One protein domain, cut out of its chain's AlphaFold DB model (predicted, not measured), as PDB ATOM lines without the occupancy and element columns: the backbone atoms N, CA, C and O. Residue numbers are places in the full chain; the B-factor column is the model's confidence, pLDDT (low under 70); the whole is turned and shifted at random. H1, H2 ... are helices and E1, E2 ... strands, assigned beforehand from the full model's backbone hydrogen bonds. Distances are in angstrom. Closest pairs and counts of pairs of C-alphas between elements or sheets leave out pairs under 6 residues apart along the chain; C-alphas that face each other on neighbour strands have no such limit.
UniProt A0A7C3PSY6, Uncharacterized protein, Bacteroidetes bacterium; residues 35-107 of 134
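Overview. This is residues 35 to 107 of the 134 residues of an uncharacterized protein of Bacteroidetes bacterium (UniProt A0A7C3PSY6). A small parallel sheet of three strands has the long helix H1 packed along one face, while H3 lies farther off, away from H1, and only grazes the sheet. The short helix H2 follows E2 with no residue between them, and the chain turns there, off the line of the strand. The printed part has 73 residues with three named helices and three named strands in the order E1, H1, E2, H2, H3, E3, and the sheet order is E2, E1, E3. The class is mixed, helices and strands; the whole is compact, with a radius of gyration of the C-alphas of 12.0 A and spans of 35 by 26 by 17 A.

Along the chain. E1, residues 38 to 44, begins at C-alpha 38 (29.621, 20.260, -5.270) and is 19.5 A long. H1, residues 48 to 64, measures 24.7 A. E2 is residues 68 to 71 and H2 residues 72 to 75. H3, residues 84 to 96, measures 18.5 A. E3, residues 101 to 106, is 16.6 A long and ends at C-alpha 106 (46.226, 29.588, -12.713).

Arrangement. E1 is the inner strand, parallel to E2 at 25 degrees, with N 41 and O 70 2.9 A apart, and to E3 at 20 degrees, with N 42 and O 103 2.8 A apart. H1 is over E2 and E1 at a height over the sheet of 7.0 A. E1, H1, E2 form a strand-helix-strand unit, two parallel neighbour strands joined through a helix; E2, H2 H3, E3 form a split one, with E1 between its strands. Both crossovers are right-handed. H2 is on the opposite face from H1, yet residues 51 to 55 of H1 touch it, the closest C-alphas being Ser 52 and Ile 73, 6.7 A. H3 is close to H2 but not clearly touching, the closest C-alphas being Ile 75 and Lys 93, 7.0 A. Every O i to N i+4 pair is within hydrogen-bond range in H1 and H3; H2 is too short for one.

Size, cuts and confidence. The C-alphas of Glu 64 and Ser 83 are farthest apart, 35.4 A. The printed part has no cut and no long link. Mean pLDDT of the printed part is 89.7, and no printed residue is under 70.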
ATOM      1  N   ASN A  35      25.454  18.609 -14.659       85.75
ATOM      2  CA  ASN A  35      25.156  19.511 -13.552       85.75
ATOM      3  C   ASN A  35      26.070  19.148 -12.382       85.75
ATOM      4  O   ASN A  35      26.182  17.971 -12.039       85.75
ATOM      5  N   TYR A  36      26.749  20.148 -11.829       89.69
ATOM      6  CA  TYR A  36      27.633  19.992 -10.679       89.69
ATOM      7  C   TYR A  36      26.927  20.522  -9.436       89.69
ATOM      8  O   TYR A  36      26.480  21.669  -9.424       89.69
ATOM      9  N   GLU A  37      26.836  19.696  -8.403       91.69
ATOM     10  CA  GLU A  37      26.244  20.053  -7.113       91.69
ATOM     11  C   GLU A  37      27.312  20.492  -6.108       91.69
ATOM     12  O   GLU A  37      27.043  21.357  -5.267       91.69
ATOM     13  N   SER A  38      28.533  19.940  -6.194       93.50
ATOM     14  CA  SER A  38      29.621  20.260  -5.270       93.50
ATOM     15  C   SER A  38      30.972  20.438  -5.954       93.50
ATOM     16  O   SER A  38      31.657  19.483  -6.317       93.50
ATOM     17  N   ILE A  39      31.418  21.689  -6.034       94.62
ATOM     18  CA  ILE A  39      32.672  22.057  -6.687       94.62
ATOM     19  C   ILE A  39      33.735  22.391  -5.641       94.62
ATOM     20  O   ILE A  39      33.476  23.095  -4.662       94.62
ATOM     21  N   VAL A  40      34.967  21.938  -5.871       95.69
ATOM     22  CA  VAL A  40      36.144  22.521  -5.218       95.69
ATOM     23  C   VAL A  40      36.778  23.570  -6.127       95.69
ATOM     24  O   VAL A  40      36.975  23.326  -7.316       95.69
ATOM     25  N   VAL A  41      37.149  24.717  -5.564       95.69
ATOM     26  CA  VAL A  41      37.948  25.738  -6.255       95.69
ATOM     27  C   VAL A  41      39.394  25.650  -5.790       95.69
ATOM     28  O   VAL A  41      39.651  25.691  -4.589       95.69
ATOM     29  N   VAL A  42      40.337  25.542  -6.723       94.06
ATOM     30  CA  VAL A  42      41.772  25.427  -6.439       94.06
ATOM     31  C   VAL A  42      42.544  26.469  -7.238       94.06
ATOM     32  O   VAL A  42      42.596  26.400  -8.466       94.06
ATOM     33  N   ALA A  43      43.203  27.402  -6.551       92.88
ATOM     34  CA  ALA A  43      44.142  28.322  -7.188       92.88
ATOM     35  C   ALA A  43      45.580  27.768  -7.131       92.88
ATOM     36  O   ALA A  43      46.118  27.444  -6.064       92.88
ATOM     37  N   LEU A  44      46.211  27.656  -8.299       89.12
ATOM     38  CA  LEU A  44      47.584  27.191  -8.487       89.12
ATOM     39  C   LEU A  44      48.557  28.357  -8.313       89.12
ATOM     40  O   LEU A  44      49.044  28.946  -9.273       89.12
ATOM     41  N   THR A  45      48.826  28.702  -7.058       86.94
ATOM     42  CA  THR A  45      49.814  29.720  -6.693       86.94
ATOM     43  C   THR A  45      50.550  29.322  -5.418       86.94
ATOM     44  O   THR A  45      49.997  28.644  -4.547       86.94
ATOM     45  N   SER A  46      51.810  29.739  -5.308       85.12
ATOM     46  CA  SER A  46      52.625  29.602  -4.096       85.12
ATOM     47  C   SER A  46      52.268  30.644  -3.028       85.12
ATOM     48  O   SER A  46      52.585  30.459  -1.852       85.12
ATOM     49  N   HIS A  47      51.590  31.730  -3.409       88.81
ATOM     50  CA  HIS A  47      51.220  32.819  -2.510       88.81
ATOM     51  C   HIS A  47      49.922  32.494  -1.761       88.81
ATOM     52  O   HIS A  47      48.830  32.614  -2.310       88.81
ATOM     53  N   ALA A  48      50.027  32.126  -0.479       90.12
ATOM     54  CA  ALA A  48      48.881  31.702   0.335       90.12
ATOM     55  C   ALA A  48      47.762  32.757   0.440       90.12
ATOM     56  O   ALA A  48      46.585  32.407   0.416       90.12
ATOM     57  N   VAL A  49      48.122  34.045   0.517       92.50
ATOM     58  CA  VAL A  49      47.144  35.145   0.569       92.50
ATOM     59  C   VAL A  49      46.377  35.238  -0.746       92.50
ATOM     60  O   VAL A  49      45.155  35.159  -0.735       92.50
ATOM     61  N   ALA A  50      47.086  35.310  -1.878       91.56
ATOM     62  CA  ALA A  50      46.461  35.351  -3.199       91.56
ATOM     63  C   ALA A  50      45.589  34.113  -3.451       91.56
ATOM     64  O   ALA A  50      44.474  34.237  -3.950       91.56
ATOM     65  N   LYS A  51      46.063  32.931  -3.036       91.88
ATOM     66  CA  LYS A  51      45.298  31.681  -3.096       91.88
ATOM     67  C   LYS A  51      43.971  31.800  -2.354       91.88
ATOM     68  O   LYS A  51      42.926  31.537  -2.938       91.88
ATOM     69  N   SER A  52      44.021  32.215  -1.087       94.56
ATOM     70  CA  SER A  52      42.832  32.381  -0.249       94.56
ATOM     71  C   SER A  52      41.860  33.387  -0.860       94.56
ATOM     72  O   SER A  52      40.682  33.078  -0.988       94.56
ATOM     73  N   THR A  53      42.344  34.554  -1.292       95.38
ATOM     74  CA  THR A  53      41.505  35.595  -1.903       95.38
ATOM     75  C   THR A  53      40.795  35.084  -3.153       95.38
ATOM     76  O   THR A  53      39.570  35.115  -3.208       95.38
ATOM     77  N   VAL A  54      41.537  34.519  -4.112       94.69
ATOM     78  CA  VAL A  54      40.955  34.004  -5.362       94.69
ATOM     79  C   VAL A  54      39.949  32.885  -5.088       94.69
ATOM     80  O   VAL A  54      38.854  32.887  -5.647       94.69
ATOM     81  N   GLU A  55      40.285  31.931  -4.216       95.62
ATOM     82  CA  GLU A  55      39.369  30.836  -3.883       95.62
ATOM     83  C   GLU A  55      38.114  31.331  -3.145       95.62
ATOM     84  O   GLU A  55      37.030  30.797  -3.379       95.62
ATOM     85  N   ASN A  56      38.229  32.354  -2.292       96.62
ATOM     86  CA  ASN A  56      37.092  32.957  -1.589       96.62
ATOM     87  C   ASN A  56      36.140  33.669  -2.543       96.62
ATOM     88  O   ASN A  56      34.934  33.419  -2.477       96.62
ATOM     89  N   ASP A  57      36.674  34.515  -3.419       95.62
ATOM     90  CA  ASP A  57      35.877  35.341  -4.325       95.62
ATOM     91  C   ASP A  57      35.125  34.464  -5.329       95.62
ATOM     92  O   ASP A  57      33.914  34.593  -5.509       95.62
ATOM     93  N   ILE A  58      35.810  33.479  -5.912       95.62
ATOM     94  CA  ILE A  58      35.182  32.529  -6.837       95.62
ATOM     95  C   ILE A  58      34.169  31.643  -6.110       95.62
ATOM     96  O   ILE A  58      33.105  31.352  -6.657       95.62
ATOM     97  N   ALA A  59      34.451  31.231  -4.870       95.81
ATOM     98  CA  ALA A  59      33.480  30.477  -4.089       95.81
ATOM     99  C   ALA A  59      32.241  31.306  -3.731       95.81
ATOM    100  O   ALA A  59      31.148  30.747  -3.690       95.81
ATOM    101  N   ALA A  60      32.382  32.609  -3.480       95.44
ATOM    102  CA  ALA A  60      31.243  33.498  -3.276       95.44
ATOM    103  C   ALA A  60      30.374  33.562  -4.539       95.44
ATOM    104  O   ALA A  60      29.182  33.274  -4.453       95.44
ATOM    105  N   LEU A  61      30.987  33.798  -5.703       94.44
ATOM    106  CA  LEU A  61      30.283  33.843  -6.989       94.44
ATOM    107  C   LEU A  61      29.555  32.530  -7.299       94.44
ATOM    108  O   LEU A  61      28.382  32.534  -7.648       94.44
ATOM    109  N   LEU A  62      30.218  31.384  -7.142       93.12
ATOM    110  CA  LEU A  62      29.613  30.080  -7.436       93.12
ATOM    111  C   LEU A  62      28.455  29.722  -6.488       93.12
ATOM    112  O   LEU A  62      27.520  29.036  -6.902       93.12
ATOM    113  N   ARG A  63      28.472  30.204  -5.237       93.19
ATOM    114  CA  ARG A  63      27.353  30.007  -4.298       93.19
ATOM    115  C   ARG A  63      26.096  30.771  -4.712       93.19
ATOM    116  O   ARG A  63      25.001  30.302  -4.410       93.19
ATOM    117  N   GLU A  64      26.226  31.888  -5.429       93.81
ATOM    118  CA  GLU A  64      25.071  32.605  -5.999       93.81
ATOM    119  C   GLU A  64      24.312  31.737  -7.015       93.81
ATOM    120  O   GLU A  64      23.092  31.835  -7.129       93.81
ATOM    121  N   TYR A  65      25.012  30.810  -7.678       89.25
ATOM    122  CA  TYR A  65      24.431  29.815  -8.584       89.25
ATOM    123  C   TYR A  65      23.922  28.553  -7.868       89.25
ATOM    124  O   TYR A  65      23.691  27.535  -8.515       89.25
ATOM    125  N   GLN A  66      23.743  28.602  -6.541       89.75
ATOM    126  CA  GLN A  66      23.232  27.499  -5.713       89.75
ATOM    127  C   GLN A  66      24.102  26.228  -5.733       89.75
ATOM    128  O   GLN A  66      23.625  25.139  -5.420       89.75
ATOM    129  N   VAL A  67      25.392  26.359  -6.053       91.31
ATOM    130  CA  VAL A  67      26.358  25.254  -6.007       91.31
ATOM    131  C   VAL A  67      27.029  25.207  -4.633       91.31
ATOM    132  O   VAL A  67      27.388  26.241  -4.063       91.31
ATOM    133  N   SER A  68      27.240  24.008  -4.087       93.75
ATOM    134  CA  SER A  68      28.037  23.828  -2.871       93.75
ATOM    135  C   SER A  68      29.520  23.972  -3.202       93.75
ATOM    136  O   SER A  68      30.058  23.214  -4.006       93.75
ATOM    137  N   VAL A  69      30.206  24.940  -2.591       95.31
ATOM    138  CA  VAL A  69      31.603  25.243  -2.937       95.31
ATOM    139  C   VAL A  69      32.539  25.047  -1.760       95.31
ATOM    140  O   VAL A  69      32.380  25.686  -0.711       95.31
ATOM    141  N   LYS A  70      33.564  24.219  -1.973       94.94
ATOM    142  CA  LYS A  70      34.691  24.026  -1.055       94.94
ATOM    143  C   LYS A  70      35.938  24.722  -1.589       94.94
ATOM    144  O   LYS A  70      36.155  24.793  -2.797       94.94
ATOM    145  N   ARG A  71      36.780  25.219  -0.687       94.31
ATOM    146  CA  ARG A  71      38.050  25.854  -1.053       94.31
ATOM    147  C   ARG A  71      39.173  24.832  -0.991       94.31
ATOM    148  O   ARG A  71      39.261  24.051  -0.041       94.31
ATOM    149  N   GLY A  72      40.037  24.848  -1.995       91.94
ATOM    150  CA  GLY A  72      41.210  23.991  -2.086       91.94
ATOM    151  C   GLY A  72      42.146  24.185  -0.899       91.94
ATOM    152  O   GLY A  72      42.682  23.203  -0.395       91.94
ATOM    153  N   ILE A  73      42.291  25.418  -0.409       91.38
ATOM    154  CA  ILE A  73      43.138  25.764   0.738       91.38
ATOM    155  C   ILE A  73      42.702  25.094   2.051       91.38
ATOM    156  O   ILE A  73      43.552  24.849   2.902       91.38
ATOM    157  N   ASP A  74      41.416  24.758   2.204       91.25
ATOM    158  CA  ASP A  74      40.891  24.123   3.422       91.25
ATOM    159  C   ASP A  74      41.040  22.596   3.397       91.25
ATOM    160  O   ASP A  74      41.173  21.957   4.441       91.25
ATOM    161  N   ILE A  75      40.974  21.991   2.207       89.75
ATOM    162  CA  ILE A  75      40.900  20.532   2.061       89.75
ATOM    163  C   ILE A  75      42.231  19.920   1.614       89.75
ATOM    164  O   ILE A  75      42.589  18.814   2.041       89.75
ATOM    165  N   LEU A  76      42.987  20.621   0.770       87.56
ATOM    166  CA  LEU A  76      44.227  20.122   0.186       87.56
ATOM    167  C   LEU A  76      45.428  20.480   1.063       87.56
ATOM    168  O   LEU A  76      45.446  21.530   1.705       87.56
ATOM    169  N   PRO A  77      46.462  19.622   1.102       82.38
ATOM    170  CA  PRO A  77      47.687  19.956   1.807       82.38
ATOM    171  C   PRO A  77      48.369  21.186   1.169       82.38
ATOM    172  O   PRO A  77      48.320  21.364  -0.052       82.38
ATOM    173  N   PRO A  78      49.043  22.033   1.969       75.44
ATOM    174  CA  PRO A  78      49.657  23.275   1.492       75.44
ATOM    175  C   PRO A  78      50.848  23.048   0.553       75.44
ATOM    176  O   PRO A  78      51.207  23.943  -0.208       75.44
ATOM    177  N   LYS A  79      51.463  21.861   0.598       74.12
ATOM    178  CA  LYS A  79      52.531  21.439  -0.309       74.12
ATOM    179  C   LYS A  79      52.140  20.120  -0.964       74.12
ATOM    180  O   LYS A  79      51.763  19.181  -0.271       74.12
ATOM    181  N   LEU A  80      52.257  20.080  -2.286       72.94
ATOM    182  CA  LEU A  80      52.160  18.880  -3.109       72.94
ATOM    183  C   LEU A  80      53.525  18.708  -3.776       72.94
ATOM    184  O   LEU A  80      54.030  19.657  -4.375       72.94
ATOM    185  N   ASN A  81      54.135  17.532  -3.658       72.38
ATOM    186  CA  ASN A  81      55.465  17.255  -4.204       72.38
ATOM    187  C   ASN A  81      55.392  16.683  -5.632       72.38
ATOM    188  O   ASN A  81      56.379  16.139  -6.120       72.38
ATOM    189  N   ASN A  82      54.236  16.801  -6.300       73.00
ATOM    190  CA  ASN A  82      53.956  16.237  -7.627       73.00
ATOM    191  C   ASN A  82      54.295  14.740  -7.726       73.00
ATOM    192  O   ASN A  82      54.781  14.272  -8.752       73.00
ATOM    193  N   SER A  83      54.056  13.998  -6.645       80.56
ATOM    194  CA  SER A  83      54.235  12.547  -6.606       80.56
ATOM    195  C   SER A  83      52.911  11.815  -6.850       80.56
ATOM    196  O   SER A  83      51.833  12.343  -6.562       80.56
ATOM    197  N   ASP A  84      52.975  10.572  -7.332       81.19
ATOM    198  CA  ASP A  84      51.777   9.742  -7.542       81.19
ATOM    199  C   ASP A  84      50.992   9.519  -6.238       81.19
ATOM    200  O   ASP A  84      49.760   9.460  -6.237       81.19
ATOM    201  N   SER A  85      51.687   9.455  -5.099       80.88
ATOM    202  CA  SER A  85      51.054   9.329  -3.784       80.88
ATOM    203  C   SER A  85      50.310  10.599  -3.365       80.88
ATOM    204  O   SER A  85      49.280  10.499  -2.695       80.88
ATOM    205  N   ASP A  86      50.770  11.782  -3.774       82.12
ATOM    206  CA  ASP A  86      50.045  13.033  -3.548       82.12
ATOM    207  C   ASP A  86      48.768  13.083  -4.385       82.12
ATOM    208  O   ASP A  86      47.719  13.485  -3.881       82.12
ATOM    209  N   TYR A  87      48.819  12.617  -5.639       83.50
ATOM    210  CA  TYR A  87      47.637  12.551  -6.501       83.50
ATOM    211  C   TYR A  87      46.537  11.683  -5.880       83.50
ATOM    212  O   TYR A  87      45.388  12.120  -5.770       83.50
ATOM    213  N   VAL A  88      46.890  10.483  -5.411       87.06
ATOM    214  CA  VAL A  88      45.940   9.575  -4.750       87.06
ATOM    215  C   VAL A  88      45.348  10.220  -3.496       87.06
ATOM    216  O   VAL A  88      44.135  10.169  -3.294       87.06
ATOM    217  N   GLN A  89      46.169  10.882  -2.678       87.00
ATOM    218  CA  GLN A  89      45.691  11.581  -1.483       87.00
ATOM    219  C   GLN A  89      44.724  12.720  -1.816       87.00
ATOM    220  O   GLN A  89      43.675  12.829  -1.182       87.00
ATOM    221  N   VAL A  90      45.040  13.548  -2.816       88.62
ATOM    222  CA  VAL A  90      44.156  14.629  -3.276       88.62
ATOM    223  C   VAL A  90      42.831  14.044  -3.758       88.62
ATOM    224  O   VAL A  90      41.777  14.478  -3.301       88.62
ATOM    225  N   MET A  91      42.863  13.026  -4.620       89.25
ATOM    226  CA  MET A  91      41.643  12.402  -5.142       89.25
ATOM    227  C   MET A  91      40.780  11.790  -4.036       89.25
ATOM    228  O   MET A  91      39.561  11.960  -4.059       89.25
ATOM    229  N   ASN A  92      41.391  11.125  -3.052       90.75
ATOM    230  CA  ASN A  92      40.668  10.568  -1.909       90.75
ATOM    231  C   ASN A  92      40.002  11.673  -1.090       90.75
ATOM    232  O   ASN A  92      38.795  11.624  -0.880       90.75
ATOM    233  N   LYS A  93      40.736  12.738  -0.745       90.06
ATOM    234  CA  LYS A  93      40.163  13.872  -0.009       90.06
ATOM    235  C   LYS A  93      38.990  14.521  -0.735       90.06
ATOM    236  O   LYS A  93      38.033  14.935  -0.086       90.06
ATOM    237  N   LEU A  94      39.055  14.636  -2.058       91.12
ATOM    238  CA  LEU A  94      37.958  15.192  -2.850       91.12
ATOM    239  C   LEU A  94      36.719  14.293  -2.810       91.12
ATOM    240  O   LEU A  94      35.614  14.791  -2.592       91.12
ATOM    241  N   ARG A  95      36.912  12.976  -2.942       90.50
ATOM    242  CA  ARG A  95      35.834  11.981  -2.844       90.50
ATOM    243  C   ARG A  95      35.206  11.952  -1.454       90.50
ATOM    244  O   ARG A  95      33.984  12.002  -1.357       90.50
ATOM    245  N   ASP A  96      36.018  11.970  -0.399       91.69
ATOM    246  CA  ASP A  96      35.559  12.006   0.998       91.69
ATOM    247  C   ASP A  96      34.728  13.260   1.295       91.69
ATOM    248  O   ASP A  96      33.849  13.268   2.154       91.69
ATOM    249  N   ASN A  97      34.992  14.339   0.559       89.44
ATOM    250  CA  ASN A  97      34.262  15.590   0.665       89.44
ATOM    251  C   ASN A  97      33.005  15.662  -0.214       89.44
ATOM    252  O   ASN A  97      32.326  16.691  -0.158       89.44
ATOM    253  N   GLY A  98      32.695  14.618  -0.988       90.19
ATOM    254  CA  GLY A  98      31.536  14.573  -1.883       90.19
ATOM    255  C   GLY A  98      31.638  15.522  -3.079       90.19
ATOM    256  O   GLY A  98      30.616  15.933  -3.615       90.19
ATOM    257  N   VAL A  99      32.856  15.908  -3.470       92.38
ATOM    258  CA  VAL A  99      33.096  16.847  -4.573       92.38
ATOM    259  C   VAL A  99      32.900  16.140  -5.915       92.38
ATOM    260  O   VAL A  99      33.500  15.092  -6.165       92.38
ATOM    261  N   ASP A 100      32.097  16.726  -6.802       90.88
ATOM    262  CA  ASP A 100      31.748  16.168  -8.112       90.88
ATOM    263  C   ASP A 100      32.384  16.909  -9.302       90.88
ATOM    264  O   ASP A 100      32.278  16.431 -10.444       90.88
ATOM    265  N   GLY A 101      33.073  18.024  -9.024       91.00
ATOM    266  CA  GLY A 101      33.826  18.838  -9.978       91.00
ATOM    267  C   GLY A 101      34.983  19.618  -9.338       91.00
ATOM    268  O   GLY A 101      34.929  20.021  -8.179       91.00
ATOM    269  N   ILE A 102      36.047  19.846 -10.111       92.25
ATOM    270  CA  ILE A 102      37.222  20.633  -9.703       92.25
ATOM    271  C   ILE A 102      37.348  21.823 -10.650       92.25
ATOM    272  O   ILE A 102      37.472  21.635 -11.861       92.25
ATOM    273  N   LEU A 103      37.351  23.032 -10.096       93.50
ATOM    274  CA  LEU A 103      37.675  24.258 -10.813       93.50
ATOM    275  C   LEU A 103      39.097  24.686 -10.457       93.50
ATOM    276  O   LEU A 103      39.364  25.112  -9.334       93.50
ATOM    277  N   THR A 104      39.999  24.598 -11.428       92.56
ATOM    278  CA  THR A 104      41.405  24.967 -11.257       92.56
ATOM    279  C   THR A 104      41.692  26.306 -11.924       92.56
ATOM    280  O   THR A 104      41.351  26.506 -13.088       92.56
ATOM    281  N   ILE A 105      42.354  27.207 -11.200       92.31
ATOM    282  CA  ILE A 105      42.682  28.562 -11.655       92.31
ATOM    283  C   ILE A 105      44.196  28.741 -11.594       92.31
ATOM    284  O   ILE A 105      44.820  28.400 -10.592       92.31
ATOM    285  N   SER A 106      44.793  29.288 -12.651       89.75
ATOM    286  CA  SER A 106      46.226  29.588 -12.713       89.75
ATOM    287  C   SER A 106      46.447  30.994 -13.255       89.75
ATOM    288  O   SER A 106      45.758  31.420 -14.184       89.75
ATOM    289  N   LEU A 107      47.414  31.708 -12.682       86.69
ATOM    290  CA  LEU A 107      47.848  33.008 -13.178       86.69
ATOM    291  C   LEU A 107      48.815  32.791 -14.346       86.69
ATOM    292  O   LEU A 107      49.923  32.297 -14.150       86.69
TER     293      LEU A 107